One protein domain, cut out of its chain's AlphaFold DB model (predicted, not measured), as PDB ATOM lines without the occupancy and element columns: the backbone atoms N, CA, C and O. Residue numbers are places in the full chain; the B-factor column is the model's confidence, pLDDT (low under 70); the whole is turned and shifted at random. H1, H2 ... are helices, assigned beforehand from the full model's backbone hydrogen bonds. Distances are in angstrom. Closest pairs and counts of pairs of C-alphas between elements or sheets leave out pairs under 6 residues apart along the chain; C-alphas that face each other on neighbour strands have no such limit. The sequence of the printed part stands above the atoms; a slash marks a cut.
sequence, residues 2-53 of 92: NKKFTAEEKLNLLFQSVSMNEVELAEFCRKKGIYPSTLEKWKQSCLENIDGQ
ATOM      1  N   ASN A   2      13.351 -38.885  21.410       54.72
ATOM      2  CA  ASN A   2      12.678 -39.507  20.260       54.72
ATOM      3  C   ASN A   2      12.377 -38.425  19.214       54.72
ATOM      4  O   ASN A   2      11.357 -37.742  19.301       54.72
ATOM      5  N   LYS A   3      13.285 -38.231  18.253       68.44
ATOM      6  CA  LYS A   3      13.079 -37.296  17.141       68.44
ATOM      7  C   LYS A   3      12.005 -37.878  16.215       68.44
ATOM      8  O   LYS A   3      12.201 -38.936  15.616       68.44
ATOM      9  N   LYS A   4      10.831 -37.242  16.163       80.12
ATOM     10  CA  LYS A   4       9.737 -37.639  15.266       80.12
ATOM     11  C   LYS A   4       9.978 -37.001  13.902       80.12
ATOM     12  O   LYS A   4       9.984 -35.783  13.814       80.12
ATOM     13  N   PHE A   5      10.160 -37.827  12.877       83.75
ATOM     14  CA  PHE A   5      10.242 -37.377  11.488       83.75
ATOM     15  C   PHE A   5       8.863 -37.437  10.830       83.75
ATOM     16  O   PHE A   5       8.150 -38.443  10.990       83.75
ATOM     17  N   THR A   6       8.503 -36.398  10.081       88.44
ATOM     18  CA  THR A   6       7.304 -36.402   9.230       88.44
ATOM     19  C   THR A   6       7.484 -37.366   8.050       88.44
ATOM     20  O   THR A   6       8.581 -37.859   7.785       88.44
ATOM     21  N   ALA A   7       6.396 -37.705   7.350       85.06
ATOM     22  CA  ALA A   7       6.475 -38.602   6.193       85.06
ATOM     23  C   ALA A   7       7.342 -38.011   5.066       85.06
ATOM     24  O   ALA A   7       8.161 -38.720   4.486       85.06
ATOM     25  N   GLU A   8       7.206 -36.709   4.821       86.81
ATOM     26  CA  GLU A   8       7.974 -35.970   3.819       86.81
ATOM     27  C   GLU A   8       9.468 -35.916   4.163       86.81
ATOM     28  O   GLU A   8      10.314 -36.191   3.316       86.81
ATOM     29  N   GLU A   9       9.812 -35.673   5.430       89.25
ATOM     30  CA  GLU A   9      11.206 -35.701   5.883       89.25
ATOM     31  C   GLU A   9      11.843 -37.077   5.688       89.25
ATOM     32  O   GLU A   9      12.964 -37.172   5.195       89.25
ATOM     33  N   LYS A  10      11.131 -38.156   6.042       88.94
ATOM     34  CA  LYS A  10      11.624 -39.529   5.841       88.94
ATOM     35  C   LYS A  10      11.898 -39.817   4.372       88.94
ATOM     36  O   LYS A  10      12.910 -40.438   4.057       88.94
ATOM     37  N   LEU A  11      11.006 -39.363   3.495       88.00
ATOM     38  CA  LEU A  11      11.131 -39.547   2.057       88.00
ATOM     39  C   LEU A  11      12.332 -38.770   1.500       88.00
ATOM     40  O   LEU A  11      13.154 -39.346   0.793       88.00
ATOM     41  N   ASN A  12      12.495 -37.505   1.889       90.56
ATOM     42  CA  ASN A  12      13.645 -36.688   1.491       90.56
ATOM     43  C   ASN A  12      14.975 -37.294   1.958       90.56
ATOM     44  O   ASN A  12      15.944 -37.328   1.201       90.56
ATOM     45  N   LEU A  13      15.023 -37.808   3.188       90.44
ATOM     46  CA  LEU A  13      16.204 -38.483   3.726       90.44
ATOM     47  C   LEU A  13      16.532 -39.764   2.949       90.44
ATOM     48  O   LEU A  13      17.698 -40.002   2.641       90.44
ATOM     49  N   LEU A  14      15.516 -40.562   2.608       89.00
ATOM     50  CA  LEU A  14      15.685 -41.745   1.768       89.00
ATOM     51  C   LEU A  14      16.251 -41.372   0.399       89.00
ATOM     52  O   LEU A  14      17.259 -41.949   0.007       89.00
ATOM     53  N   PHE A  15      15.670 -40.383  -0.287       88.31
ATOM     54  CA  PHE A  15      16.144 -39.952  -1.605       88.31
ATOM     55  C   PHE A  15      17.584 -39.445  -1.574       88.31
ATOM     56  O   PHE A  15      18.377 -39.828  -2.430       88.31
ATOM     57  N   GLN A  16      17.949 -38.655  -0.562       87.75
ATOM     58  CA  GLN A  16      19.329 -38.198  -0.384       87.75
ATOM     59  C   GLN A  16      20.299 -39.370  -0.179       87.75
ATOM     60  O   GLN A  16      21.404 -39.334  -0.706       87.75
ATOM     61  N   SER A  17      19.885 -40.425   0.530       88.19
ATOM     62  CA  SER A  17      20.740 -41.592   0.777       88.19
ATOM     63  C   SER A  17      20.918 -42.537  -0.419       88.19
ATOM     64  O   SER A  17      21.781 -43.405  -0.358       88.19
ATOM     65  N   VAL A  18      20.139 -42.397  -1.501       85.25
ATOM     66  CA  VAL A  18      20.178 -43.343  -2.638       85.25
ATOM     67  C   VAL A  18      21.501 -43.291  -3.404       85.25
ATOM     68  O   VAL A  18      21.964 -44.330  -3.866       85.25
ATOM     69  N   SER A  19      22.107 -42.112  -3.549       86.00
ATOM     70  CA  SER A  19      23.354 -41.933  -4.307       86.00
ATOM     71  C   SER A  19      24.618 -41.960  -3.442       86.00
ATOM     72  O   SER A  19      25.702 -41.731  -3.968       86.00
ATOM     73  N   MET A  20      24.484 -42.173  -2.129       88.38
ATOM     74  CA  MET A  20      25.596 -42.116  -1.177       88.38
ATOM     75  C   MET A  20      26.303 -43.470  -1.061       88.38
ATOM     76  O   MET A  20      25.652 -44.516  -1.071       88.38
ATOM     77  N   ASN A  21      27.626 -43.460  -0.887       87.19
ATOM     78  CA  ASN A  21      28.372 -44.667  -0.503       87.19
ATOM     79  C   ASN A  21      28.202 -44.990   1.002       87.19
ATOM     80  O   ASN A  21      27.635 -44.200   1.757       87.19
ATOM     81  N   GLU A  22      28.700 -46.139   1.478       85.00
ATOM     82  CA  GLU A  22      28.551 -46.548   2.891       85.00
ATOM     83  C   GLU A  22      29.143 -45.550   3.903       85.00
ATOM     84  O   GLU A  22      28.560 -45.326   4.968       85.00
ATOM     85  N   VAL A  23      30.276 -44.926   3.577       87.50
ATOM     86  CA  VAL A  23      30.954 -43.937   4.429       87.50
ATOM     87  C   VAL A  23      30.131 -42.653   4.505       87.50
ATOM     88  O   VAL A  23      29.845 -42.152   5.594       87.50
ATOM     89  N   GLU A  24      29.676 -42.162   3.355       89.19
ATOM     90  CA  GLU A  24      28.818 -40.980   3.246       89.19
ATOM     91  C   GLU A  24      27.484 -41.192   3.966       89.19
ATOM     92  O   GLU A  24      27.013 -40.310   4.685       89.19
ATOM     93  N   LEU A  25      26.903 -42.387   3.844       88.19
ATOM     94  CA  LEU A  25      25.658 -42.755   4.506       88.19
ATOM     95  C   LEU A  25      25.833 -42.804   6.028       88.19
ATOM     96  O   LEU A  25      24.968 -42.313   6.760       88.19
ATOM     97  N   ALA A  26      26.956 -43.333   6.524       86.88
ATOM     98  CA  ALA A  26      27.272 -43.348   7.949       86.88
ATOM     99  C   ALA A  26      27.448 -41.929   8.518       86.88
ATOM    100  O   ALA A  26      26.907 -41.616   9.585       86.88
ATOM    101  N   GLU A  27      28.150 -41.045   7.807       90.38
ATOM    102  CA  GLU A  27      28.286 -39.637   8.194       90.38
ATOM    103  C   GLU A  27      26.953 -38.888   8.150       90.38
ATOM    104  O   GLU A  27      26.620 -38.139   9.074       90.38
ATOM    105  N   PHE A  28      26.164 -39.106   7.100       90.06
ATOM    106  CA  PHE A  28      24.839 -38.524   6.937       90.06
ATOM    107  C   PHE A  28      23.901 -38.935   8.076       90.06
ATOM    108  O   PHE A  28      23.260 -38.084   8.699       90.06
ATOM    109  N   CYS A  29      23.883 -40.225   8.411       89.69
ATOM    110  CA  CYS A  29      23.145 -40.790   9.536       89.69
ATOM    111  C   CYS A  29      23.533 -40.123  10.863       89.69
ATOM    112  O   CYS A  29      22.661 -39.659  11.604       89.69
ATOM    113  N   ARG A  30      24.839 -39.975  11.129       89.81
ATOM    114  CA  ARG A  30      25.349 -39.277  12.321       89.81
ATOM    115  C   ARG A  30      24.906 -37.813  12.364       89.81
ATOM    116  O   ARG A  30      24.382 -37.380  13.387       89.81
ATOM    117  N   LYS A  31      25.037 -37.073  11.256       89.50
ATOM    118  CA  LYS A  31      24.635 -35.654  11.155       89.50
ATOM    119  C   LYS A  31      23.134 -35.454  11.366       89.50
ATOM    120  O   LYS A  31      22.712 -34.492  12.003       89.50
ATOM    121  N   LYS A  32      22.307 -36.350  10.825       87.75
ATOM    122  CA  LYS A  32      20.842 -36.253  10.913       87.75
ATOM    123  C   LYS A  32      20.273 -36.842  12.211       87.75
ATOM    124  O   LYS A  32      19.126 -36.537  12.558       87.75
ATOM    125  N   GLY A  33      21.074 -37.610  12.955       88.56
ATOM    126  CA  GLY A  33      20.679 -38.267  14.201       88.56
ATOM    127  C   GLY A  33      19.810 -39.503  13.964       88.56
ATOM    128  O   GLY A  33      18.836 -39.723  14.683       88.56
ATOM    129  N   ILE A  34      20.120 -40.269  12.921       89.25
ATOM    130  CA  ILE A  34      19.389 -41.468  12.498       89.25
ATOM    131  C   ILE A  34      20.378 -42.619  12.345       89.25
ATOM    132  O   ILE A  34      21.549 -42.397  12.065       89.25
ATOM    133  N   TYR A  35      19.911 -43.850  12.516       88.06
ATOM    134  CA  TYR A  35      20.728 -45.035  12.265       88.06
ATOM    135  C   TYR A  35      20.522 -45.537  10.829       88.06
ATOM    136  O   TYR A  35      19.390 -45.472  10.342       88.06
ATOM    137  N   PRO A  36      21.554 -46.116  10.185       86.94
ATOM    138  CA  PRO A  36      21.417 -46.745   8.868       86.94
ATOM    139  C   PRO A  36      20.294 -47.789   8.827       86.94
ATOM    140  O   PRO A  36      19.459 -47.785   7.927       86.94
ATOM    141  N   SER A  37      20.167 -48.590   9.889       87.50
ATOM    142  CA  SER A  37      19.095 -49.583  10.038       87.50
ATOM    143  C   SER A  37      17.686 -48.977  10.052       87.50
ATOM    144  O   SER A  37      16.710 -49.640   9.704       87.50
ATOM    145  N   THR A  38      17.542 -47.710  10.449       87.88
ATOM    146  CA  THR A  38      16.265 -46.990  10.382       87.88
ATOM    147  C   THR A  38      15.926 -46.598   8.945       87.88
ATOM    148  O   THR A  38      14.768 -46.735   8.554       87.88
ATOM    149  N   LEU A  39      16.915 -46.162   8.153       88.38
ATOM    150  CA  LEU A  39      16.725 -45.881   6.726       88.38
ATOM    151  C   LEU A  39      16.339 -47.154   5.969       88.38
ATOM    152  O   LEU A  39      15.368 -47.141   5.215       88.38
ATOM    153  N   GLU A  40      17.016 -48.272   6.235       87.19
ATOM    154  CA  GLU A  40      16.667 -49.564   5.634       87.19
ATOM    155  C   GLU A  40      15.238 -49.991   5.973       87.19
ATOM    156  O   GLU A  40      14.477 -50.370   5.082       87.19
ATOM    157  N   LYS A  41      14.823 -49.847   7.238       88.75
ATOM    158  CA  LYS A  41      13.436 -50.108   7.648       88.75
ATOM    159  C   LYS A  41      12.437 -49.236   6.897       88.75
ATOM    160  O   LYS A  41      11.365 -49.718   6.544       88.75
ATOM    161  N   TRP A  42      12.746 -47.960   6.666       88.88
ATOM    162  CA  TRP A  42      11.861 -47.085   5.898       88.88
ATOM    163  C   TRP A  42      11.805 -47.493   4.428       88.88
ATOM    164  O   TRP A  42      10.707 -47.595   3.890       88.88
ATOM    165  N   LYS A  43      12.944 -47.826   3.811       87.00
ATOM    166  CA  LYS A  43      13.007 -48.345   2.438       87.00
ATOM    167  C   LYS A  43      12.178 -49.620   2.289       87.00
ATOM    168  O   LYS A  43      11.328 -49.704   1.409       87.00
ATOM    169  N   GLN A  44      12.377 -50.582   3.187       85.50
ATOM    170  CA  GLN A  44      11.653 -51.849   3.178       85.50
ATOM    171  C   GLN A  44      10.159 -51.643   3.436       85.50
ATOM    172  O   GLN A  44       9.335 -52.229   2.746       85.50
ATOM    173  N   SER A  45       9.795 -50.756   4.365       84.19
ATOM    174  CA  SER A  45       8.398 -50.384   4.584       84.19
ATOM    175  C   SER A  45       7.787 -49.729   3.344       84.19
ATOM    176  O   SER A  45       6.636 -50.011   3.038       84.19
ATOM    177  N   CYS A  46       8.503 -48.865   2.622       83.19
ATOM    178  CA  CYS A  46       8.009 -48.277   1.374       83.19
ATOM    179  C   CYS A  46       7.762 -49.357   0.316       83.19
ATOM    180  O   CYS A  46       6.662 -49.418  -0.222       83.19
ATOM    181  N   LEU A  47       8.729 -50.250   0.088       82.56
ATOM    182  CA  LEU A  47       8.589 -51.368  -0.852       82.56
ATOM    183  C   LEU A  47       7.436 -52.303  -0.459       82.56
ATOM    184  O   LEU A  47       6.596 -52.623  -1.288       82.56
ATOM    185  N   GLU A  48       7.308 -52.650   0.825       81.44
ATOM    186  CA  GLU A  48       6.183 -53.449   1.325       81.44
ATOM    187  C   GLU A  48       4.818 -52.785   1.109       81.44
ATOM    188  O   GLU A  48       3.826 -53.497   1.005       81.44
ATOM    189  N   ASN A  49       4.726 -51.454   1.089       77.50
ATOM    190  CA  ASN A  49       3.459 -50.764   0.827       77.50
ATOM    191  C   ASN A  49       3.185 -50.583  -0.673       77.50
ATOM    192  O   ASN A  49       2.022 -50.461  -1.048       77.50
ATOM    193  N   ILE A  50       4.229 -50.554  -1.509       74.88
ATOM    194  CA  ILE A  50       4.117 -50.472  -2.972       74.88
ATOM    195  C   ILE A  50       3.763 -51.851  -3.550       74.88
ATOM    196  O   ILE A  50       2.778 -51.971  -4.274       74.88
ATOM    197  N   ASP A  51       4.517 -52.894  -3.184       69.94
ATOM    198  CA  ASP A  51       4.329 -54.267  -3.679       69.94
ATOM    199  C   ASP A  51       3.298 -55.053  -2.862       69.94
ATOM    200  O   ASP A  51       2.549 -55.896  -3.369       69.94
ATOM    201  N   GLY A  52       3.262 -54.819  -1.552       58.19
ATOM    202  CA  GLY A  52       2.358 -55.527  -0.663       58.19
ATOM    203  C   GLY A  52       0.973 -54.914  -0.731       58.19
ATOM    204  O   GLY A  52       0.769 -53.782  -0.312       58.19
ATOM    205  N   GLN A  53      -0.008 -55.703  -1.179       58.03
ATOM    206  CA  GLN A  53      -1.427 -55.345  -1.109       58.03
ATOM    207  C   GLN A  53      -1.760 -54.749   0.278       58.03
ATOM    208  O   GLN A  53      -1.856 -55.511   1.257       58.03
TER     209      GLN A  53
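What this domain is: This is residues 2 to 53 of the 92 residues of an uncharacterized protein of Desulfonauticus sp. 38_4375 (UniProt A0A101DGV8). A long helix, H3, starts beside H2 and runs away from it at about a right angle; H1 packs steeply across residues 39 to 43 of H3, and residues 47 to 53 stick out as an arm. H1 and H2 run opposite ways, loosely paired at a tilt of 33 degrees. The printed part has 52 residues with three named helices in the order H1, H2, H3 and no named strand; the class is all helix. The whole is compact, with a radius of gyration of the C-alphas of 11.3 A and spans of 35 by 25 by 16 A.

How they stand to each other: Start with H3, residues 36 to 51, the longest helix. Look at its residues 39 to 43, which alone touch H1, residues 7 to 17; the closest C-alphas are those of Leu 14 and Leu 39, 6.5 A apart. These two helices run opposite ways at a steep tilt of 68 degrees, only just short of about perpendicular. With residue 36 alone, H3 only just touches H2, residues 22 to 32, with 3 pairs of C-alphas within 8 A; the closest are Cys 29 and Pro 36, 6.2 A apart. H2 and H3 are about perpendicular, at 83 degrees. H1 and H2 are close but not clearly touching, their closest C-alphas, of Ser 17 and Leu 25, being 6.3 A apart; their tilt of 33 degrees is only just shallow. In H1, H2 and H3 every O i to N i+4 pair is within hydrogen-bond range.

Where its parts are: Find C-alpha 36 at (21.417, -46.745, 8.868); from there H3 runs 22.5 A to C-alpha 51 at (4.329, -54.267, -3.679). H1 begins at C-alpha 7, at (6.475, -38.602, 6.193), and covers 15.5 A; H2 covers 15.2 A.

The domain as a whole: The C-alphas of Lys 31 and Gln 53 are the two farthest apart, at 34.9 A. Both links are tight, and the printed part has no cut. Residues 2 to 3 and 51 to 53 have pLDDT under 70; the mean of the printed part is 84.5.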